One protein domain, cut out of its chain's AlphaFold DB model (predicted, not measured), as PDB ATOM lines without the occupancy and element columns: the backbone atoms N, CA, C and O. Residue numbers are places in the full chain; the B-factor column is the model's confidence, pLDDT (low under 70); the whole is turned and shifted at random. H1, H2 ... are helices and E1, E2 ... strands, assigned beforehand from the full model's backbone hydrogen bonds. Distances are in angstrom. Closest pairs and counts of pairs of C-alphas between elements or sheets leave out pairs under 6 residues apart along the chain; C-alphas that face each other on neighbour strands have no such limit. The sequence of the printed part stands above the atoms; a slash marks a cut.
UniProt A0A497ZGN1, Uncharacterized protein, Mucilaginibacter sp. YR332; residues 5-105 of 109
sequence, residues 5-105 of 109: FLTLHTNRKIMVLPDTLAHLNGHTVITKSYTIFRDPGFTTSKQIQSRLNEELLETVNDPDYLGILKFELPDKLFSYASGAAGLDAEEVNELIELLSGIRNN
ATOM      1  N   PHE A   5      12.580  -6.521-135.994       87.00
ATOM      2  CA  PHE A   5      12.896  -7.335-137.167       87.00
ATOM      3  C   PHE A   5      14.085  -6.713-137.885       87.00
ATOM      4  O   PHE A   5      14.027  -5.550-138.286       87.00
ATOM      5  N   LEU A   6      15.164  -7.477-138.018       87.44
ATOM      6  CA  LEU A   6      16.433  -7.014-138.569       87.44
ATOM      7  C   LEU A   6      16.887  -7.970-139.675       87.44
ATOM      8  O   LEU A   6      16.571  -9.160-139.667       87.44
ATOM      9  N   THR A   7      17.625  -7.441-140.646       88.38
ATOM     10  CA  THR A   7      18.306  -8.246-141.665       88.38
ATOM     11  C   THR A   7      19.797  -7.998-141.523       88.38
ATOM     12  O   THR A   7      20.218  -6.848-141.608       88.38
ATOM     13  N   LEU A   8      20.554  -9.064-141.273       88.31
ATOM     14  CA  LEU A   8      22.012  -9.038-141.166       88.31
ATOM     15  C   LEU A   8      22.663  -8.963-142.556       88.31
ATOM     16  O   LEU A   8      22.028  -9.293-143.568       88.31
ATOM     17  N   HIS A   9      23.945  -8.605-142.614       86.06
ATOM     18  CA  HIS A   9      24.722  -8.505-143.855       86.06
ATOM     19  C   HIS A   9      24.784  -9.832-144.630       86.06
ATOM     20  O   HIS A   9      24.914  -9.842-145.854       86.06
ATOM     21  N   THR A  10      24.634 -10.964-143.938       85.25
ATOM     22  CA  THR A  10      24.537 -12.316-144.512       85.25
ATOM     23  C   THR A  10      23.201 -12.579-145.222       85.25
ATOM     24  O   THR A  10      22.939 -13.699-145.664       85.25
ATOM     25  N   ASN A  11      22.334 -11.563-145.342       83.50
ATOM     26  CA  ASN A  11      20.944 -11.662-145.798       83.50
ATOM     27  C   ASN A  11      20.084 -12.574-144.897       83.50
ATOM     28  O   ASN A  11      19.017 -13.059-145.292       83.50
ATOM     29  N   ARG A  12      20.549 -12.814-143.666       86.25
ATOM     30  CA  ARG A  12      19.839 -13.578-142.646       86.25
ATOM     31  C   ARG A  12      18.843 -12.659-141.949       86.25
ATOM     32  O   ARG A  12      19.209 -11.659-141.339       86.25
ATOM     33  N   LYS A  13      17.561 -13.001-142.058       89.94
ATOM     34  CA  LYS A  13      16.479 -12.292-141.374       89.94
ATOM     35  C   LYS A  13      16.322 -12.842-139.967       89.94
ATOM     36  O   LYS A  13      16.205 -14.057-139.778       89.94
ATOM     37  N   ILE A  14      16.319 -11.942-138.995       89.88
ATOM     38  CA  ILE A  14      16.216 -12.273-137.581       89.88
ATOM     39  C   ILE A  14      15.142 -11.425-136.909       89.88
ATOM     40  O   ILE A  14      14.859 -10.289-137.294       89.88
ATOM     41  N   MET A  15      14.561 -12.004-135.873       89.12
ATOM     42  CA  MET A  15      13.613 -11.374-134.978       89.12
ATOM     43  C   MET A  15      14.247 -11.312-133.593       89.12
ATOM     44  O   MET A  15      14.711 -12.324-133.072       89.12
ATOM     45  N   VAL A  16      14.260 -10.128-132.997       88.12
ATOM     46  CA  VAL A  16      14.828  -9.883-131.676       88.12
ATOM     47  C   VAL A  16      13.704  -9.500-130.727       88.12
ATOM     48  O   VAL A  16      12.969  -8.540-130.969       88.12
ATOM     49  N   LEU A  17      13.579 -10.253-129.642       85.94
ATOM     50  CA  LEU A  17      12.660  -9.985-128.548       85.94
ATOM     51  C   LEU A  17      13.426  -9.320-127.402       85.94
ATOM     52  O   LEU A  17      14.260  -9.964-126.769       85.94
ATOM     53  N   PRO A  18      13.216  -8.013-127.172       80.88
ATOM     54  CA  PRO A  18      13.801  -7.332-126.030       80.88
ATOM     55  C   PRO A  18      13.024  -7.643-124.747       80.88
ATOM     56  O   PRO A  18      11.869  -7.230-124.596       80.88
ATOM     57  N   ASP A  19      13.716  -8.259-123.797       76.56
ATOM     58  CA  ASP A  19      13.304  -8.427-122.411       76.56
ATOM     59  C   ASP A  19      14.122  -7.517-121.482       76.56
ATOM     60  O   ASP A  19      15.293  -7.196-121.719       76.56
ATOM     61  N   THR A  20      13.484  -7.028-120.423       68.25
ATOM     62  CA  THR A  20      14.142  -6.159-119.441       68.25
ATOM     63  C   THR A  20      14.009  -6.765-118.055       68.25
ATOM     64  O   THR A  20      12.987  -6.607-117.391       68.25
ATOM     65  N   LEU A  21      15.099  -7.364-117.584       62.25
ATOM     66  CA  LEU A  21      15.253  -7.839-116.217       62.25
ATOM     67  C   LEU A  21      15.895  -6.730-115.375       62.25
ATOM     68  O   LEU A  21      17.110  -6.530-115.343       62.25
ATOM     69  N   ALA A  22      15.047  -5.963-114.692       57.50
ATOM     70  CA  ALA A  22      15.492  -5.007-113.687       57.50
ATOM     71  C   ALA A  22      15.608  -5.721-112.332       57.50
ATOM     72  O   ALA A  22      14.603  -5.946-111.661       57.50
ATOM     73  N   HIS A  23      16.823  -6.070-111.902       53.56
ATOM     74  CA  HIS A  23      17.036  -6.523-110.529       53.56
ATOM     75  C   HIS A  23      17.259  -5.318-109.610       53.56
ATOM     76  O   HIS A  23      18.254  -4.602-109.705       53.56
ATOM     77  N   LEU A  24      16.301  -5.095-108.707       51.12
ATOM     78  CA  LEU A  24      16.301  -4.014-107.727       51.12
ATOM     79  C   LEU A  24      16.605  -4.581-106.329       51.12
ATOM     80  O   LEU A  24      15.701  -4.977-105.604       51.12
ATOM     81  N   ASN A  25      17.886  -4.607-105.952       46.66
ATOM     82  CA  ASN A  25      18.358  -4.876-104.583       46.66
ATOM     83  C   ASN A  25      19.394  -3.809-104.184       46.66
ATOM     84  O   ASN A  25      20.581  -4.083-104.043       46.66
ATOM     85  N   GLY A  26      18.958  -2.549-104.090       54.56
ATOM     86  CA  GLY A  26      19.776  -1.424-103.605       54.56
ATOM     87  C   GLY A  26      20.855  -0.890-104.561       54.56
ATOM     88  O   GLY A  26      21.286   0.245-104.385       54.56
ATOM     89  N   HIS A  27      21.264  -1.647-105.585       55.53
ATOM     90  CA  HIS A  27      22.160  -1.215-106.668       55.53
ATOM     91  C   HIS A  27      21.435  -1.356-108.020       55.53
ATOM     92  O   HIS A  27      20.845  -2.397-108.301       55.53
ATOM     93  N   THR A  28      21.440  -0.312-108.856       57.59
ATOM     94  CA  THR A  28      20.733  -0.297-110.151       57.59
ATOM     95  C   THR A  28      21.535  -1.037-111.221       57.59
ATOM     96  O   THR A  28      22.253  -0.415-112.001       57.59
ATOM     97  N   VAL A  29      21.414  -2.365-111.263       56.78
ATOM     98  CA  VAL A  29      21.886  -3.166-112.401       56.78
ATOM     99  C   VAL A  29      20.690  -3.415-113.312       56.78
ATOM    100  O   VAL A  29      19.737  -4.101-112.943       56.78
ATOM    101  N   ILE A  30      20.710  -2.791-114.490       68.88
ATOM    102  CA  ILE A  30      19.695  -3.023-115.520       68.88
ATOM    103  C   ILE A  30      20.285  -4.043-116.485       68.88
ATOM    104  O   ILE A  30      21.178  -3.701-117.265       68.88
ATOM    105  N   THR A  31      19.778  -5.272-116.431       74.19
ATOM    106  CA  THR A  31      20.124  -6.317-117.391       74.19
ATOM    107  C   THR A  31      19.051  -6.340-118.468       74.19
ATOM    108  O   THR A  31      17.882  -6.628-118.217       74.19
ATOM    109  N   LYS A  32      19.440  -5.994-119.689       78.56
ATOM    110  CA  LYS A  32      18.587  -6.159-120.863       78.56
ATOM    111  C   LYS A  32      18.963  -7.452-121.553       78.56
ATOM    112  O   LYS A  32      20.135  -7.668-121.848       78.56
ATOM    113  N   SER A  33      17.974  -8.285-121.810       83.56
ATOM    114  CA  SER A  33      18.144  -9.523-122.552       83.56
ATOM    115  C   SER A  33      17.475  -9.365-123.908       83.56
ATOM    116  O   SER A  33      16.431  -8.738-124.032       83.56
ATOM    117  N   TYR A  34      18.094  -9.900-124.942       86.44
ATOM    118  CA  TYR A  34      17.591  -9.872-126.302       86.44
ATOM    119  C   TYR A  34      17.577 -11.307-126.803       86.44
ATOM    120  O   TYR A  34      18.628 -11.874-127.108       86.44
ATOM    121  N   THR A  35      16.396 -11.905-126.853       88.19
ATOM    122  CA  THR A  35      16.212 -13.266-127.356       88.19
ATOM    123  C   THR A  35      16.106 -13.208-128.871       88.19
ATOM    124  O   THR A  35      15.330 -12.424-129.418       88.19
ATOM    125  N   ILE A  36      16.916 -13.994-129.567       89.62
ATOM    126  CA  ILE A  36      17.083 -13.894-131.014       89.62
ATOM    127  C   ILE A  36      16.519 -15.151-131.659       89.62
ATOM    128  O   ILE A  36      16.916 -16.273-131.338       89.62
ATOM    129  N   PHE A  37      15.625 -14.944-132.617       88.94
ATOM    130  CA  PHE A  37      15.012 -15.981-133.427       88.94
ATOM    131  C   PHE A  37      15.292 -15.735-134.903       88.94
ATOM    132  O   PHE A  37      15.471 -14.600-135.348       88.94
ATOM    133  N   ARG A  38      15.275 -16.799-135.694       88.81
ATOM    134  CA  ARG A  38      15.224 -16.700-137.144       88.81
ATOM    135  C   ARG A  38      13.847 -16.193-137.568       88.81
ATOM    136  O   ARG A  38      12.818 -16.651-137.067       88.81
ATOM    137  N   ASP A  39      13.838 -15.257-138.511       85.50
ATOM    138  CA  ASP A  39      12.611 -14.774-139.136       85.50
ATOM    139  C   ASP A  39      12.439 -15.420-140.524       85.50
ATOM    140  O   ASP A  39      13.233 -15.158-141.433       85.50
ATOM    141  N   PRO A  40      11.410 -16.260-140.735       76.19
ATOM    142  CA  PRO A  40      11.110 -16.816-142.054       76.19
ATOM    143  C   PRO A  40      10.468 -15.797-143.019       76.19
ATOM    144  O   PRO A  40      10.130 -16.159-144.145       76.19
ATOM    145  N   GLY A  41      10.271 -14.533-142.619       69.31
ATOM    146  CA  GLY A  41       9.655 -13.481-143.438       69.31
ATOM    147  C   GLY A  41       8.122 -13.471-143.443       69.31
ATOM    148  O   GLY A  41       7.527 -12.584-144.047       69.31
ATOM    149  N   PHE A  42       7.481 -14.429-142.766       66.12
ATOM    150  CA  PHE A  42       6.020 -14.557-142.641       66.12
ATOM    151  C   PHE A  42       5.579 -14.747-141.181       66.12
ATOM    152  O   PHE A  42       4.606 -15.449-140.886       66.12
ATOM    153  N   THR A  43       6.301 -14.140-140.241       70.94
ATOM    154  CA  THR A  43       6.002 -14.283-138.815       70.94
ATOM    155  C   THR A  43       4.682 -13.590-138.474       70.94
ATOM    156  O   THR A  43       4.543 -12.373-138.549       70.94
ATOM    157  N   THR A  44       3.670 -14.381-138.116       73.75
ATOM    158  CA  THR A  44       2.337 -13.875-137.749       73.75
ATOM    159  C   THR A  44       2.340 -13.349-136.317       73.75
ATOM    160  O   THR A  44       3.000 -13.926-135.456       73.75
ATOM    161  N   SER A  45       1.497 -12.365-135.998       72.06
ATOM    162  CA  SER A  45       1.334 -11.837-134.632       72.06
ATOM    163  C   SER A  45       1.091 -12.926-133.578       72.06
ATOM    164  O   SER A  45       1.570 -12.815-132.457       72.06
ATOM    165  N   LYS A  46       0.406 -14.021-133.940       73.62
ATOM    166  CA  LYS A  46       0.193 -15.183-133.062       73.62
ATOM    167  C   LYS A  46       1.487 -15.952-132.755       73.62
ATOM    168  O   LYS A  46       1.656 -16.408-131.633       73.62
ATOM    169  N   GLN A  47       2.391 -16.081-133.728       73.19
ATOM    170  CA  GLN A  47       3.693 -16.733-133.544       73.19
ATOM    171  C   GLN A  47       4.602 -15.878-132.654       73.19
ATOM    172  O   GLN A  47       5.221 -16.402-131.737       73.19
ATOM    173  N   ILE A  48       4.587 -14.554-132.850       76.31
ATOM    174  CA  ILE A  48       5.294 -13.607-131.975       76.31
ATOM    175  C   ILE A  48       4.792 -13.740-130.532       76.31
ATOM    176  O   ILE A  48       5.590 -13.864-129.613       76.31
ATOM    177  N   GLN A  49       3.470 -13.769-130.334       72.75
ATOM    178  CA  GLN A  49       2.868 -13.943-129.010       72.75
ATOM    179  C   GLN A  49       3.194 -15.307-128.384       72.75
ATOM    180  O   GLN A  49       3.407 -15.379-127.180       72.75
ATOM    181  N   SER A  50       3.266 -16.385-129.172       74.56
ATOM    182  CA  SER A  50       3.711 -17.694-128.667       74.56
ATOM    183  C   SER A  50       5.147 -17.624-128.156       74.56
ATOM    184  O   SER A  50       5.395 -17.965-127.008       74.56
ATOM    185  N   ARG A  51       6.061 -17.066-128.960       74.81
ATOM    186  CA  ARG A  51       7.481 -16.925-128.605       74.81
ATOM    187  C   ARG A  51       7.708 -16.018-127.398       74.81
ATOM    188  O   ARG A  51       8.542 -16.334-126.564       74.81
ATOM    189  N   LEU A  52       6.933 -14.939-127.270       71.56
ATOM    190  CA  LEU A  52       6.936 -14.081-126.078       71.56
ATOM    191  C   LEU A  52       6.495 -14.842-124.817       71.56
ATOM    192  O   LEU A  52       7.048 -14.622-123.747       71.56
ATOM    193  N   ASN A  53       5.514 -15.744-124.930       67.19
ATOM    194  CA  ASN A  53       5.094 -16.588-123.808       67.19
ATOM    195  C   ASN A  53       6.101 -17.711-123.511       67.19
ATOM    196  O   ASN A  53       6.241 -18.104-122.358       67.19
ATOM    197  N   GLU A  54       6.787 -18.237-124.526       66.44
ATOM    198  CA  GLU A  54       7.819 -19.267-124.366       66.44
ATOM    199  C   GLU A  54       9.131 -18.714-123.810       66.44
ATOM    200  O   GLU A  54       9.801 -19.418-123.069       66.44
ATOM    201  N   GLU A  55       9.478 -17.457-124.090       59.38
ATOM    202  CA  GLU A  55      10.623 -16.782-123.464       59.38
ATOM    203  C   GLU A  55      10.475 -16.686-121.935       59.38
ATOM    204  O   GLU A  55      11.462 -16.752-121.206       59.38
ATOM    205  N   LEU A  56       9.236 -16.597-121.437       59.03
ATOM    206  CA  LEU A  56       8.953 -16.639-120.001       59.03
ATOM    207  C   LEU A  56       9.275 -18.012-119.380       59.03
ATOM    208  O   LEU A  56       9.425 -18.120-118.163       59.03
ATOM    209  N   LEU A  57       9.357 -19.069-120.193       57.28
ATOM    210  CA  LEU A  57       9.743 -20.400-119.745       57.28
ATOM    211  C   LEU A  57      11.275 -20.494-119.732       57.28
ATOM    212  O   LEU A  57      11.942 -20.108-120.683       57.28
ATOM    213  N   GLU A  58      11.841 -21.071-118.668       56.81
ATOM    214  CA  GLU A  58      13.298 -21.230-118.468       56.81
ATOM    215  C   GLU A  58      14.027 -21.961-119.618       56.81
ATOM    216  O   GLU A  58      15.255 -21.914-119.707       56.81
ATOM    217  N   THR A  59      13.283 -22.614-120.518       58.34
ATOM    218  CA  THR A  59      13.818 -23.417-121.615       58.34
ATOM    219  C   THR A  59      13.095 -23.102-122.925       58.34
ATOM    220  O   THR A  59      11.961 -23.532-123.141       58.34
ATOM    221  N   VAL A  60      13.778 -22.408-123.836       67.75
ATOM    222  CA  VAL A  60      13.278 -22.137-125.192       67.75
ATOM    223  C   VAL A  60      13.485 -23.380-126.064       67.75
ATOM    224  O   VAL A  60      14.616 -23.717-126.414       67.75
ATOM    225  N   ASN A  61      12.397 -24.068-126.420       68.50
ATOM    226  CA  ASN A  61      12.396 -25.217-127.340       68.50
ATOM    227  C   ASN A  61      11.910 -24.808-128.743       68.50
ATOM    228  O   ASN A  61      11.063 -25.472-129.336       68.50
ATOM    229  N   ASP A  62      12.434 -23.702-129.273       74.94
ATOM    230  CA  ASP A  62      12.086 -23.217-130.610       74.94
ATOM    231  C   ASP A  62      13.231 -23.551-131.595       74.94
ATOM    232  O   ASP A  62      14.388 -23.221-131.322       74.94
ATOM    233  N   PRO A  63      12.964 -24.222-132.734       79.25
ATOM    234  CA  PRO A  63      13.994 -24.567-133.720       79.25
ATOM    235  C   PRO A  63      14.589 -23.347-134.440       79.25
ATOM    236  O   PRO A  63      15.680 -23.441-135.003       79.25
ATOM    237  N   ASP A  64      13.894 -22.211-134.426       85.50
ATOM    238  CA  ASP A  64      14.385 -20.931-134.923       85.50
ATOM    239  C   ASP A  64      15.167 -20.157-133.852       85.50
ATOM    240  O   ASP A  64      15.652 -19.066-134.146       85.50
ATOM    241  N   TYR A  65      15.320 -20.676-132.629       86.75
ATOM    242  CA  TYR A  65      16.106 -20.020-131.586       86.75
ATOM    243  C   TYR A  65      17.593 -19.965-131.959       86.75
ATOM    244  O   TYR A  65      18.280 -20.983-132.089       86.75
ATOM    245  N   LEU A  66      18.102 -18.742-132.105       87.19
ATOM    246  CA  LEU A  66      19.496 -18.473-132.453       87.19
ATOM    247  C   LEU A  66      20.339 -18.188-131.213       87.19
ATOM    248  O   LEU A  66      21.547 -18.393-131.240       87.19
ATOM    249  N   GLY A  67      19.748 -17.728-130.118       87.62
ATOM    250  CA  GLY A  67      20.485 -17.442-128.892       87.62
ATOM    251  C   GLY A  67      19.915 -16.262-128.124       87.62
ATOM    252  O   GLY A  67      18.891 -15.688-128.492       87.62
ATOM    253  N   ILE A  68      20.619 -15.883-127.065       87.88
ATOM    254  CA  ILE A  68      20.259 -14.754-126.211       87.88
ATOM    255  C   ILE A  68      21.465 -13.841-126.034       87.88
ATOM    256  O   ILE A  68      22.558 -14.277-125.667       87.88
ATOM    257  N   LEU A  69      21.263 -12.557-126.301       87.75
ATOM    258  CA  LEU A  69      22.243 -11.510-126.071       87.75
ATOM    259  C   LEU A  69      21.857 -10.755-124.801       87.75
ATOM    260  O   LEU A  69      20.801 -10.135-124.727       87.75
ATOM    261  N   LYS A  70      22.714 -10.800-123.792       85.75
ATOM    262  CA  LYS A  70      22.542 -10.088-122.529       85.75
ATOM    263  C   LYS A  70      23.419  -8.853-122.516       85.75
ATOM    264  O   LYS A  70      24.555  -8.877-122.981       85.75
ATOM    265  N   PHE A  71      22.877  -7.781-121.973       80.81
ATOM    266  CA  PHE A  71      23.528  -6.497-121.857       80.81
ATOM    267  C   PHE A  71      23.355  -5.967-120.439       80.81
ATOM    268  O   PHE A  71      22.232  -5.727-119.994       80.81
ATOM    269  N   GLU A  72      24.466  -5.766-119.740       75.75
ATOM    270  CA  GLU A  72      24.465  -5.349-118.338       75.75
ATOM    271  C   GLU A  72      24.937  -3.896-118.199       75.75
ATOM    272  O   GLU A  72      25.991  -3.499-118.706       75.75
ATOM    273  N   LEU A  73      24.144  -3.073-117.507       67.81
ATOM    274  CA  LEU A  73      24.525  -1.716-117.109       67.81
ATOM    275  C   LEU A  73      24.975  -1.688-115.647       67.81
ATOM    276  O   LEU A  73      24.312  -2.313-114.820       67.81
ATOM    277  N   PRO A  74      26.030  -0.920-115.300       62.53
ATOM    278  CA  PRO A  74      26.687   0.133-116.097       62.53
ATOM    279  C   PRO A  74      27.862  -0.315-116.985       62.53
ATOM    280  O   PRO A  74      28.341   0.498-117.775       62.53
ATOM    281  N   ASP A  75      28.304  -1.570-116.883       61.06
ATOM    282  CA  ASP A  75      29.537  -2.079-117.513       61.06
ATOM    283  C   ASP A  75      29.503  -2.095-119.054       61.06
ATOM    284  O   ASP A  75      30.538  -2.174-119.708       61.06
ATOM    285  N   LYS A  76      28.307  -1.975-119.649       66.25
ATOM    286  CA  LYS A  76      28.064  -2.075-121.097       66.25
ATOM    287  C   LYS A  76      28.611  -3.371-121.706       66.25
ATOM    288  O   LYS A  76      28.931  -3.403-122.894       66.25
ATOM    289  N   LEU A  77      28.709  -4.430-120.909       75.69
ATOM    290  CA  LEU A  77      29.192  -5.715-121.378       75.69
ATOM    291  C   LEU A  77      28.070  -6.417-122.146       75.69
ATOM    292  O   LEU A  77      26.970  -6.599-121.621       75.69
ATOM    293  N   PHE A  78      28.356  -6.794-123.391       79.62
ATOM    294  CA  PHE A  78      27.504  -7.679-124.172       79.62
ATOM    295  C   PHE A  78      27.985  -9.116-123.989       79.62
ATOM    296  O   PHE A  78      29.153  -9.420-124.222       79.62
ATOM    297  N   SER A  79      27.070  -9.994-123.596       84.50
ATOM    298  CA  SER A  79      27.305 -11.428-123.473       84.50
ATOM    299  C   SER A  79      26.340 -12.160-124.391       84.50
ATOM    300  O   SER A  79      25.129 -12.081-124.201       84.50
ATOM    301  N   TYR A  80      26.859 -12.879-125.381       85.75
ATOM    302  CA  TYR A  80      26.046 -13.695-126.277       85.75
ATOM    303  C   TYR A  80      26.135 -15.171-125.887       85.75
ATOM    304  O   TYR A  80      27.223 -15.742-125.828       85.75
ATOM    305  N   ALA A  81      24.985 -15.789-125.632       86.44
ATOM    306  CA  ALA A  81      24.863 -17.227-125.463       86.44
ATOM    307  C   ALA A  81      24.196 -17.817-126.711       86.44
ATOM    308  O   ALA A  81      23.022 -17.561-126.989       86.44
ATOM    309  N   SER A  82      24.978 -18.590-127.463       85.38
ATOM    310  CA  SER A  82      24.563 -19.184-128.734       85.38
ATOM    311  C   SER A  82      23.568 -20.331-128.530       85.38
ATOM    312  O   SER A  82      23.729 -21.154-127.626       85.38
ATOM    313  N   GLY A  83      22.535 -20.375-129.372       81.19
ATOM    314  CA  GLY A  83      21.628 -21.513-129.502       81.19
ATOM    315  C   GLY A  83      22.193 -22.597-130.429       81.19
ATOM    316  O   GLY A  83      23.307 -22.496-130.938       81.19
ATOM    317  N   ALA A  84      21.401 -23.637-130.699       78.94
ATOM    318  CA  ALA A  84      21.831 -24.765-131.534       78.94
ATOM    319  C   ALA A  84      22.225 -24.359-132.971       78.94
ATOM    320  O   ALA A  84      23.090 -24.990-133.573       78.94
ATOM    321  N   ALA A  85      21.606 -23.305-133.512       83.25
ATOM    322  CA  ALA A  85      21.880 -22.763-134.844       83.25
ATOM    323  C   ALA A  85      22.308 -21.288-134.787       83.25
ATOM    324  O   ALA A  85      21.881 -20.491-135.626       83.25
ATOM    325  N   GLY A  86      23.081 -20.913-133.765       84.38
ATOM    326  CA  GLY A  86      23.335 -19.513-133.452       84.38
ATOM    327  C   GLY A  86      24.099 -18.708-134.499       84.38
ATOM    328  O   GLY A  86      24.444 -19.177-135.586       84.38
ATOM    329  N   LEU A  87      24.274 -17.439-134.164       87.44
ATOM    330  CA  LEU A  87      24.978 -16.456-134.969       87.44
ATOM    331  C   LEU A  87      26.489 -16.657-134.820       87.44
ATOM    332  O   LEU A  87      26.971 -17.026-133.742       87.44
ATOM    333  N   ASP A  88      27.232 -16.412-135.895       89.38
ATOM    334  CA  ASP A  88      28.689 -16.337-135.823       89.38
ATOM    335  C   ASP A  88      29.159 -15.006-135.203       89.38
ATOM    336  O   ASP A  88      28.368 -14.112-134.908       89.38
ATOM    337  N   ALA A  89      30.463 -14.877-134.959       87.75
ATOM    338  CA  ALA A  89      31.014 -13.702-134.287       87.75
ATOM    339  C   ALA A  89      30.818 -12.389-135.073       87.75
ATOM    340  O   ALA A  89      30.665 -11.337-134.450       87.75
ATOM    341  N   GLU A  90      30.822 -12.427-136.407       89.94
ATOM    342  CA  GLU A  90      30.582 -11.253-137.253       89.94
ATOM    343  C   GLU A  90      29.105 -10.845-137.176       89.94
ATOM    344  O   GLU A  90      28.805  -9.687-136.877       89.94
ATOM    345  N   GLU A  91      28.194 -11.816-137.298       90.31
ATOM    346  CA  GLU A  91      26.745 -11.612-137.151       90.31
ATOM    347  C   GLU A  91      26.368 -11.063-135.759       90.31
ATOM    348  O   GLU A  91      25.506 -10.187-135.633       90.31
ATOM    349  N   VAL A  92      27.018 -11.551-134.697       89.69
ATOM    350  CA  VAL A  92      26.806 -11.060-133.324       89.69
ATOM    351  C   VAL A  92      27.283  -9.617-133.173       89.69
ATOM    352  O   VAL A  92      26.586  -8.813-132.550       89.69
ATOM    353  N   ASN A  93      28.444  -9.270-133.733       90.06
ATOM    354  CA  ASN A  93      28.963  -7.902-133.672       90.06
ATOM    355  C   ASN A  93      28.050  -6.924-134.420       90.06
ATOM    356  O   ASN A  93      27.686  -5.893-133.853       90.06
ATOM    357  N   GLU A  94      27.604  -7.278-135.628       90.94
ATOM    358  CA  GLU A  94      26.646  -6.464-136.387       90.94
ATOM    359  C   GLU A  94      25.349  -6.250-135.590       90.94
ATOM    360  O   GLU A  94      24.850  -5.126-135.471       90.94
ATOM    361  N   LEU A  95      24.817  -7.312-134.974       88.75
ATOM    362  CA  LEU A  95      23.626  -7.218-134.135       88.75
ATOM    363  C   LEU A  95      23.829  -6.262-132.947       88.75
ATOM    364  O   LEU A  95      22.944  -5.454-132.647       88.75
ATOM    365  N   ILE A  96      24.980  -6.328-132.273       88.38
ATOM    366  CA  ILE A  96      25.322  -5.430-131.160       88.38
ATOM    367  C   ILE A  96      25.364  -3.971-131.629       88.38
ATOM    368  O   ILE A  96      24.851  -3.091-130.925       88.38
ATOM    369  N   GLU A  97      25.933  -3.700-132.804       87.56
ATOM    370  CA  GLU A  97      25.988  -2.356-133.383       87.56
ATOM    371  C   GLU A  97      24.586  -1.818-133.700       87.56
ATOM    372  O   GLU A  97      24.243  -0.705-133.279       87.56
ATOM    373  N   LEU A  98      23.740  -2.626-134.345       86.44
ATOM    374  CA  LEU A  98      22.351  -2.275-134.658       86.44
ATOM    375  C   LEU A  98      21.539  -1.979-133.386       86.44
ATOM    376  O   LEU A  98      20.884  -0.935-133.286       86.44
ATOM    377  N   LEU A  99      21.615  -2.858-132.380       83.31
ATOM    378  CA  LEU A  99      20.909  -2.683-131.107       83.31
ATOM    379  C   LEU A  99      21.424  -1.469-130.326       83.31
ATOM    380  O   LEU A  99      20.633  -0.741-129.717       83.31
ATOM    381  N   SER A 100      22.732  -1.214-130.366       81.75
ATOM    382  CA  SER A 100      23.335  -0.023-129.759       81.75
ATOM    383  C   SER A 100      22.854   1.260-130.437       81.75
ATOM    384  O   SER A 100      22.530   2.227-129.742       81.75
ATOM    385  N   GLY A 101      22.734   1.264-131.769       78.62
ATOM    386  CA  GLY A 101      22.164   2.374-132.535       78.62
ATOM    387  C   GLY A 101      20.719   2.680-132.130       78.62
ATOM    388  O   GLY A 101      20.405   3.821-131.787       78.62
ATOM    389  N   ILE A 102      19.866   1.651-132.067       75.50
ATOM    390  CA  ILE A 102      18.458   1.775-131.642       75.50
ATOM    391  C   ILE A 102      18.367   2.271-130.193       75.50
ATOM    392  O   ILE A 102      17.531   3.105-129.857       75.50
ATOM    393  N   ARG A 103      19.242   1.793-129.305       70.00
ATOM    394  CA  ARG A 103      19.259   2.213-127.898       70.00
ATOM    395  C   ARG A 103      19.656   3.681-127.720       70.00
ATOM    396  O   ARG A 103      19.101   4.344-126.846       70.00
ATOM    397  N   ASN A 104      20.619   4.167-128.498       68.12
ATOM    398  CA  ASN A 104      21.074   5.557-128.426       68.12
ATOM    399  C   ASN A 104      20.054   6.541-129.020       68.12
ATOM    400  O   ASN A 104      20.159   7.739-128.764       68.12
ATOM    401  N   ASN A 105      19.061   6.046-129.767       64.88
ATOM    402  CA  ASN A 105      17.982   6.847-130.321       64.88
ATOM    403  C   ASN A 105      16.607   6.430-129.753       64.88
ATOM    404  O   ASN A 105      15.877   5.673-130.396       64.88
TER     405      ASN A 105
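What this domain is: This is residues 5 to 105 of the 109 residues of an uncharacterized protein of Mucilaginibacter sp. YR332 (UniProt A0A497ZGN1). A strongly twisted sheet of five strands curls round helix H2 on one face, while the shorter helix H1 lies on the opposite face, over E2 and E3. The long hairpin of E2 and E3 runs along the longest axis of the domain, and residues 100 to 105, at the end of the printed part, stand free. The printed part has 101 residues, with two named helices and five named strands in the order E1, E2, E3, H1, E4, E5, H2. The sheet runs E1, E2, E3, E4, E5, all antiparallel, and the class is mixed, helices and strands. The whole is compact, with a radius of gyration of the C-alphas of 13.8 A and spans of 43 by 29 by 26 A.

Where its parts are: The longest strand, E2, takes residues 13 to 24, from C-alpha 13 at (16.479, -12.292, -141.374) to C-alpha 24 at (16.301, -4.014, -107.727), 34.7 A. E3, residues 28 to 38, measures 32.1 A, and E4, residues 65 to 73, 24.8 A. E5 is residues 77 to 82, 16.0 A, and E1 is residues 5 to 7, 7.1 A. H1 is residues 45 to 55, 15.3 A. H2 is residues 89 to 104, 22.5 A, and ends with C-alpha 104 at (21.074, 5.557, -128.426).

How they stand to each other: E2 and E3 form a hairpin at 159 degrees, with N 17 and O 35 2.8 A apart, within hydrogen-bond range. E1 and E2 form another, at 129 degrees, with N 6 and O 14 at 2.9 A; E1, E2 and E3 make a meander, each strand the antiparallel neighbour of the one before. E3 and E4 stand at 162 degrees, with N 34 and O 69 at 2.7 A. E4 and E5 form a hairpin at 164 degrees, with N 70 and O 79 at 2.8 A. E1 and E5 are the edge strands. H2 is on the sheet, which curls round it; its closest C-alphas to E5 are those of Val 92 and Tyr 80, 7.6 A apart. H1 is on the opposite face at a height over the sheet of 9.9 A, slantwise to the strands, at 40 degrees to E2 on the local plane; the closest C-alphas of E2 and H1 are those of Leu 17 and Leu 52, 7.5 A apart. H1 and H2 are apart. In H1 and H2 every O i to N i+4 pair is within hydrogen-bond range.

The domain as a whole: The two C-alphas farthest apart are those of Asn 11 and Gly 26, 43.4 A. The printed part has no cut and no long link. The mean pLDDT of the printed part is 77.1; residues 20 to 30, 41 to 42, 53 to 61, 73 to 76 and 104 to 105 are under 70.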